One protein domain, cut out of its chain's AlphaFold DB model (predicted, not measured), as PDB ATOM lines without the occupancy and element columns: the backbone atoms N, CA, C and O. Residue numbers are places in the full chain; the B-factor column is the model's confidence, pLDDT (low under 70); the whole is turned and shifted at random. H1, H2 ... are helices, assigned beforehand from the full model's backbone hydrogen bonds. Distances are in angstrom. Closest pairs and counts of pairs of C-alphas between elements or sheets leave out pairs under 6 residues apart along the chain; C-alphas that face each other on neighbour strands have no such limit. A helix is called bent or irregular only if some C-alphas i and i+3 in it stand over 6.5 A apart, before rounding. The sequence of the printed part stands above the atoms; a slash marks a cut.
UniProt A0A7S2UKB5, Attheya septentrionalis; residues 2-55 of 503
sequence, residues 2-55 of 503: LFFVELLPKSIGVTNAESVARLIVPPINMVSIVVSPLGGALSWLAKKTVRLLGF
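This is residues 2 to 55 of the 503 residues of a protein of Attheya septentrionalis (UniProt A0A7S2UKB5). What shape? A short helix, H1, makes a corner with an arched helix, H2. What else? The extended, all-helix printed part has 54 residues, spans of 52 by 23 by 16 A and a radius of gyration of the C-alphas of 18.7 A.

Where is H1? H1, residues 2 to 15, begins at C-alpha (96.733, 86.272, 104.093). And H2? H2, residues 17 to 52, assigned as one helix by hydrogen bonds, is bent: C-alphas 34 and 37 are 6.8 A apart. Arm H2a, residues 17 to 34, spans 25.2 A; H2b, residues 37 to 52, spans 22.3 A to (111.239, 126.824, 81.978).

Does H1 touch H2a? They are close but not clearly touching, 6.5 A between the closest C-alphas, Gly 13 and Val 20. And H2b? Its steep tilt to H2a is 60 degrees. Every O i to N i+4 pair is within hydrogen-bond range in H2b, 7 of 10 in H1, 12 of 14 in H2a.

Any cut? The printed part has none. Confidence? Residue 6 has pLDDT under 70.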
ATOM      1  N   LEU A   2      95.403  86.196 103.463       71.38
ATOM      2  CA  LEU A   2      96.733  86.272 104.093       71.38
ATOM      3  C   LEU A   2      97.675  85.116 103.694       71.38
ATOM      4  O   LEU A   2      98.790  85.327 103.237       71.38
ATOM      5  N   PHE A   3      97.179  83.875 103.741       76.81
ATOM      6  CA  PHE A   3      97.988  82.698 103.410       76.81
ATOM      7  C   PHE A   3      98.545  82.695 101.976       76.81
ATOM      8  O   PHE A   3      99.710  82.380 101.759       76.81
ATOM      9  N   PHE A   4      97.720  83.059 100.992       74.88
ATOM     10  CA  PHE A   4      98.082  82.985  99.570       74.88
ATOM     11  C   PHE A   4      98.804  84.227  99.053       74.88
ATOM     12  O   PHE A   4      99.532  84.131  98.070       74.88
ATOM     13  N   VAL A   5      98.569  85.380  99.677       73.00
ATOM     14  CA  VAL A   5      99.125  86.663  99.235       73.00
ATOM     15  C   VAL A   5     100.399  87.013 100.001       73.00
ATOM     16  O   VAL A   5     101.271  87.658  99.434       73.00
ATOM     17  N   GLU A   6     100.543  86.549 101.243       67.75
ATOM     18  CA  GLU A   6     101.614  86.996 102.134       67.75
ATOM     19  C   GLU A   6     102.481  85.837 102.631       67.75
ATOM     20  O   GLU A   6     103.669  85.782 102.317       67.75
ATOM     21  N   LEU A   7     101.896  84.851 103.317       74.88
ATOM     22  CA  LEU A   7     102.677  83.785 103.964       74.88
ATOM     23  C   LEU A   7     103.365  82.849 102.955       74.88
ATOM     24  O   LEU A   7     104.552  82.551 103.094       74.88
ATOM     25  N   LEU A   8     102.650  82.403 101.915       79.69
ATOM     26  CA  LEU A   8     103.198  81.497 100.900       79.69
ATOM     27  C   LEU A   8     104.337  82.131 100.080       79.69
ATOM     28  O   LEU A   8     105.397  81.509  99.980       79.69
ATOM     29  N   PRO A   9     104.182  83.342  99.503       77.69
ATOM     30  CA  PRO A   9     105.273  83.974  98.768       77.69
ATOM     31  C   PRO A   9     106.495  84.256  99.645       77.69
ATOM     32  O   PRO A   9     107.614  84.029  99.190       77.69
ATOM     33  N   LYS A  10     106.295  84.693 100.897       76.31
ATOM     34  CA  LYS A  10     107.386  85.010 101.833       76.31
ATOM     35  C   LYS A  10     108.188  83.750 102.185       76.31
ATOM     36  O   LYS A  10     109.407  83.745 102.059       76.31
ATOM     37  N   SER A  11     107.511  82.637 102.474       77.62
ATOM     38  CA  SER A  11     108.159  81.344 102.750       77.62
ATOM     39  C   SER A  11     108.939  80.784 101.546       77.62
ATOM     40  O   SER A  11     110.070  80.307 101.687       77.62
ATOM     41  N   ILE A  12     108.379  80.884 100.335       79.25
ATOM     42  CA  ILE A  12     109.031  80.417  99.097       79.25
ATOM     43  C   ILE A  12     110.215  81.324  98.715       79.25
ATOM     44  O   ILE A  12     111.243  80.838  98.241       79.25
ATOM     45  N   GLY A  13     110.083  82.634  98.932       79.38
ATOM     46  CA  GLY A  13     111.130  83.620  98.668       79.38
ATOM     47  C   GLY A  13     112.358  83.440  99.562       79.38
ATOM     48  O   GLY A  13     113.474  83.504  99.059       79.38
ATOM     49  N   VAL A  14     112.156  83.141 100.849       76.62
ATOM     50  CA  VAL A  14     113.247  82.936 101.822       76.62
ATOM     51  C   VAL A  14     113.993  81.622 101.576       76.62
ATOM     52  O   VAL A  14     115.217  81.574 101.657       76.62
ATOM     53  N   THR A  15     113.286  80.548 101.221       79.00
ATOM     54  CA  THR A  15     113.903  79.217 101.059       79.00
ATOM     55  C   THR A  15     114.626  79.020  99.724       79.00
ATOM     56  O   THR A  15     115.539  78.200  99.642       79.00
ATOM     57  N   ASN A  16     114.236  79.735  98.658       81.50
ATOM     58  CA  ASN A  16     114.832  79.561  97.328       81.50
ATOM     59  C   ASN A  16     114.856  80.859  96.502       81.50
ATOM     60  O   ASN A  16     114.355  80.918  95.371       81.50
ATOM     61  N   ALA A  17     115.467  81.898  97.072       81.56
ATOM     62  CA  ALA A  17     115.552  83.234  96.484       81.56
ATOM     63  C   ALA A  17     116.077  83.231  95.034       81.56
ATOM     64  O   ALA A  17     115.533  83.926  94.177       81.56
ATOM     65  N   GLU A  18     117.084  82.408  94.714       84.44
ATOM     66  CA  GLU A  18     117.723  82.416  93.391       84.44
ATOM     67  C   GLU A  18     116.807  81.873  92.277       84.44
ATOM     68  O   GLU A  18     116.724  82.445  91.185       84.44
ATOM     69  N   SER A  19     116.085  80.780  92.541       83.00
ATOM     70  CA  SER A  19     115.175  80.185  91.552       83.00
ATOM     71  C   SER A  19     113.946  81.063  91.332       83.00
ATOM     72  O   SER A  19     113.503  81.251  90.196       83.00
ATOM     73  N   VAL A  20     113.424  81.635  92.419       85.81
ATOM     74  CA  VAL A  20     112.283  82.552  92.398       85.81
ATOM     75  C   VAL A  20     112.648  83.835  91.653       85.81
ATOM     76  O   VAL A  20     111.919  84.238  90.745       85.81
ATOM     77  N   ALA A  21     113.817  84.420  91.929       84.00
ATOM     78  CA  ALA A  21     114.317  85.580  91.198       84.00
ATOM     79  C   ALA A  21     114.446  85.282  89.698       84.00
ATOM     80  O   ALA A  21     113.946  86.039  88.869       84.00
ATOM     81  N   ARG A  22     115.027  84.139  89.317       89.44
ATOM     82  CA  ARG A  22     115.187  83.761  87.902       89.44
ATOM     83  C   ARG A  22     113.851  83.597  87.166       89.44
ATOM     84  O   ARG A  22     113.784  83.867  85.966       89.44
ATOM     85  N   LEU A  23     112.799  83.178  87.869       89.12
ATOM     86  CA  LEU A  23     111.445  83.038  87.329       89.12
ATOM     87  C   LEU A  23     110.712  84.387  87.217       89.12
ATOM     88  O   LEU A  23     109.992  84.616  86.245       89.12
ATOM     89  N   ILE A  24     110.903  85.274  88.197       88.88
ATOM     90  CA  ILE A  24     110.180  86.548  88.321       88.88
ATOM     91  C   ILE A  24     110.860  87.695  87.547       88.88
ATOM     92  O   ILE A  24     110.185  88.605  87.063       88.88
ATOM     93  N   VAL A  25     112.178  87.650  87.345       91.19
ATOM     94  CA  VAL A  25     112.927  88.700  86.631       91.19
ATOM     95  C   VAL A  25     112.427  88.929  85.190       91.19
ATOM     96  O   VAL A  25     112.217  90.089  84.830       91.19
ATOM     97  N   PRO A  26     112.185  87.906  84.342       93.12
ATOM     98  CA  PRO A  26     111.692  88.124  82.979       93.12
ATOM     99  C   PRO A  26     110.340  88.863  82.885       93.12
ATOM    100  O   PRO A  26     110.261  89.821  82.110       93.12
ATOM    101  N   PRO A  27     109.284  88.498  83.645       92.19
ATOM    102  CA  PRO A  27     108.033  89.253  83.627       92.19
ATOM    103  C   PRO A  27     108.185  90.665  84.206       92.19
ATOM    104  O   PRO A  27     107.622  91.595  83.626       92.19
ATOM    105  N   ILE A  28     108.988  90.868  85.259       91.25
ATOM    106  CA  ILE A  28     109.296  92.219  85.765       91.25
ATOM    107  C   ILE A  28     109.960  93.068  84.677       91.25
ATOM    108  O   ILE A  28     109.564  94.211  84.456       91.25
ATOM    109  N   ASN A  29     110.934  92.515  83.951       89.94
ATOM    110  CA  ASN A  29     111.620  93.241  82.887       89.94
ATOM    111  C   ASN A  29     110.672  93.590  81.727       89.94
ATOM    112  O   ASN A  29     110.732  94.689  81.182       89.94
ATOM    113  N   MET A  30     109.744  92.694  81.379       91.62
ATOM    114  CA  MET A  30     108.706  92.982  80.387       91.62
ATOM    115  C   MET A  30     107.827  94.163  80.822       91.62
ATOM    116  O   MET A  30     107.585  95.070  80.026       91.62
ATOM    117  N   VAL A  31     107.388  94.182  82.085       92.50
ATOM    118  CA  VAL A  31     106.621  95.304  82.651       92.50
ATOM    119  C   VAL A  31     107.453  96.587  82.642       92.50
ATOM    120  O   VAL A  31     106.966  97.621  82.193       92.50
ATOM    121  N   SER A  32     108.720  96.518  83.049       88.06
ATOM    122  CA  SER A  32     109.645  97.655  83.035       88.06
ATOM    123  C   SER A  32     109.793  98.252  81.634       88.06
ATOM    124  O   SER A  32     109.651  99.460  81.460       88.06
ATOM    125  N   ILE A  33     109.959  97.421  80.600       90.88
ATOM    126  CA  ILE A  33     110.036  97.879  79.204       90.88
ATOM    127  C   ILE A  33     108.748  98.599  78.790       90.88
ATOM    128  O   ILE A  33     108.819  99.659  78.168       90.88
ATOM    129  N   VAL A  34     107.579  98.072  79.165       93.12
ATOM    130  CA  VAL A  34     106.274  98.674  78.844       93.12
ATOM    131  C   VAL A  34     106.049 100.003  79.580       93.12
ATOM    132  O   VAL A  34     105.486 100.930  78.998       93.12
ATOM    133  N   VAL A  35     106.508 100.124  80.828       91.62
ATOM    134  CA  VAL A  35     106.349 101.330  81.665       91.62
ATOM    135  C   VAL A  35     107.421 102.391  81.366       91.62
ATOM    136  O   VAL A  35     107.153 103.591  81.458       91.62
ATOM    137  N   SER A  36     108.615 101.984  80.925       88.88
ATOM    138  CA  SER A  36     109.745 102.876  80.630       88.88
ATOM    139  C   SER A  36     109.449 104.059  79.685       88.88
ATOM    140  O   SER A  36     109.902 105.164  80.002       88.88
ATOM    141  N   PRO A  37     108.673 103.940  78.579       89.88
ATOM    142  CA  PRO A  37     108.363 105.093  77.732       89.88
ATOM    143  C   PRO A  37     107.530 106.154  78.459       89.88
ATOM    144  O   PRO A  37     107.688 107.345  78.184       89.88
ATOM    145  N   LEU A  38     106.678 105.747  79.405       90.31
ATOM    146  CA  LEU A  38     105.892 106.670  80.220       90.31
ATOM    147  C   LEU A  38     106.789 107.416  81.214       90.31
ATOM    148  O   LEU A  38     106.697 108.639  81.312       90.31
ATOM    149  N   GLY A  39     107.694 106.697  81.887       84.50
ATOM    150  CA  GLY A  39     108.691 107.294  82.779       84.50
ATOM    151  C   GLY A  39     109.569 108.312  82.049       84.50
ATOM    152  O   GLY A  39     109.688 109.455  82.484       84.50
ATOM    153  N   GLY A  40     110.085 107.952  80.869       86.62
ATOM    154  CA  GLY A  40     110.876 108.857  80.031       86.62
ATOM    155  C   GLY A  40     110.107 110.106  79.586       86.62
ATOM    156  O   GLY A  40     110.660 111.208  79.597       86.62
ATOM    157  N   ALA A  41     108.822 109.965  79.242       87.88
ATOM    158  CA  ALA A  41     107.961 111.094  78.897       87.88
ATOM    159  C   ALA A  41     107.717 112.032  80.095       87.88
ATOM    160  O   ALA A  41     107.798 113.254  79.939       87.88
ATOM    161  N   LEU A  42     107.483 111.477  81.292       86.56
ATOM    162  CA  LEU A  42     107.334 112.241  82.534       86.56
ATOM    163  C   LEU A  42     108.627 112.977  82.904       86.56
ATOM    164  O   LEU A  42     108.593 114.179  83.158       86.56
ATOM    165  N   SER A  43     109.775 112.294  82.874       85.31
ATOM    166  CA  SER A  43     111.076 112.908  83.156       85.31
ATOM    167  C   SER A  43     111.419 113.996  82.141       85.31
ATOM    168  O   SER A  43     111.962 115.035  82.511       85.31
ATOM    169  N   TRP A  44     111.081 113.808  80.860       87.75
ATOM    170  CA  TRP A  44     111.240 114.852  79.847       87.75
ATOM    171  C   TRP A  44     110.378 116.078  80.158       87.75
ATOM    172  O   TRP A  44     110.870 117.207  80.080       87.75
ATOM    173  N   LEU A  45     109.117 115.866  80.548       88.12
ATOM    174  CA  LEU A  45     108.206 116.943  80.921       88.12
ATOM    175  C   LEU A  45     108.715 117.692  82.162       88.12
ATOM    176  O   LEU A  45     108.790 118.917  82.126       88.12
ATOM    177  N   ALA A  46     109.156 116.971  83.195       82.94
ATOM    178  CA  ALA A  46     109.736 117.534  84.413       82.94
ATOM    179  C   ALA A  46     111.026 118.327  84.135       82.94
ATOM    180  O   ALA A  46     111.165 119.478  84.543       82.94
ATOM    181  N   LYS A  47     111.962 117.777  83.351       84.69
ATOM    182  CA  LYS A  47     113.189 118.499  82.960       84.69
ATOM    183  C   LYS A  47     112.872 119.757  82.146       84.69
ATOM    184  O   LYS A  47     113.603 120.745  82.232       84.69
ATOM    185  N   LYS A  48     111.794 119.737  81.353       87.25
ATOM    186  CA  LYS A  48     111.332 120.887  80.567       87.25
ATOM    187  C   LYS A  48     110.682 121.960  81.440       87.25
ATOM    188  O   LYS A  48     110.961 123.134  81.211       87.25
ATOM    189  N   THR A  49     109.870 121.594  82.432       84.81
ATOM    190  CA  THR A  49     109.259 122.551  83.373       84.81
ATOM    191  C   THR A  49     110.304 123.193  84.283       84.81
ATOM    192  O   THR A  49     110.317 124.413  84.412       84.81
ATOM    193  N   VAL A  50     111.250 122.414  84.815       82.56
ATOM    194  CA  VAL A  50     112.374 122.909  85.635       82.56
ATOM    195  C   VAL A  50     113.250 123.890  84.843       82.56
ATOM    196  O   VAL A  50     113.581 124.965  85.345       82.56
ATOM    197  N   ARG A  51     113.544 123.586  83.567       81.75
ATOM    198  CA  ARG A  51     114.242 124.524  82.665       81.75
ATOM    199  C   ARG A  51     113.438 125.787  82.371       81.75
ATOM    200  O   ARG A  51     114.032 126.855  82.268       81.75
ATOM    201  N   LEU A  52     112.118 125.676  82.218       87.25
ATOM    202  CA  LEU A  52     111.239 126.824  81.978       87.25
ATOM    203  C   LEU A  52     111.212 127.780  83.184       87.25
ATOM    204  O   LEU A  52     111.099 128.987  83.003       87.25
ATOM    205  N   LEU A  53     111.353 127.236  84.395       84.81
ATOM    206  CA  LEU A  53     111.397 127.971  85.661       84.81
ATOM    207  C   LEU A  53     112.802 128.484  86.035       84.81
ATOM    208  O   LEU A  53     112.961 129.125  87.067       84.81
ATOM    209  N   GLY A  54     113.819 128.241  85.201       72.75
ATOM    210  CA  GLY A  54     115.170 128.778  85.403       72.75
ATOM    211  C   GLY A  54     116.011 128.049  86.457       72.75
ATOM    212  O   GLY A  54     117.102 128.514  86.785       72.75
ATOM    213  N   PHE A  55     115.560 126.898  86.958       73.00
ATOM    214  CA  PHE A  55     116.333 126.085  87.892       73.00
ATOM    215  C   PHE A  55     117.344 125.208  87.133       73.00
ATOM    216  O   PHE A  55     117.019 124.564  86.130       73.00
TER     217      PHE A  55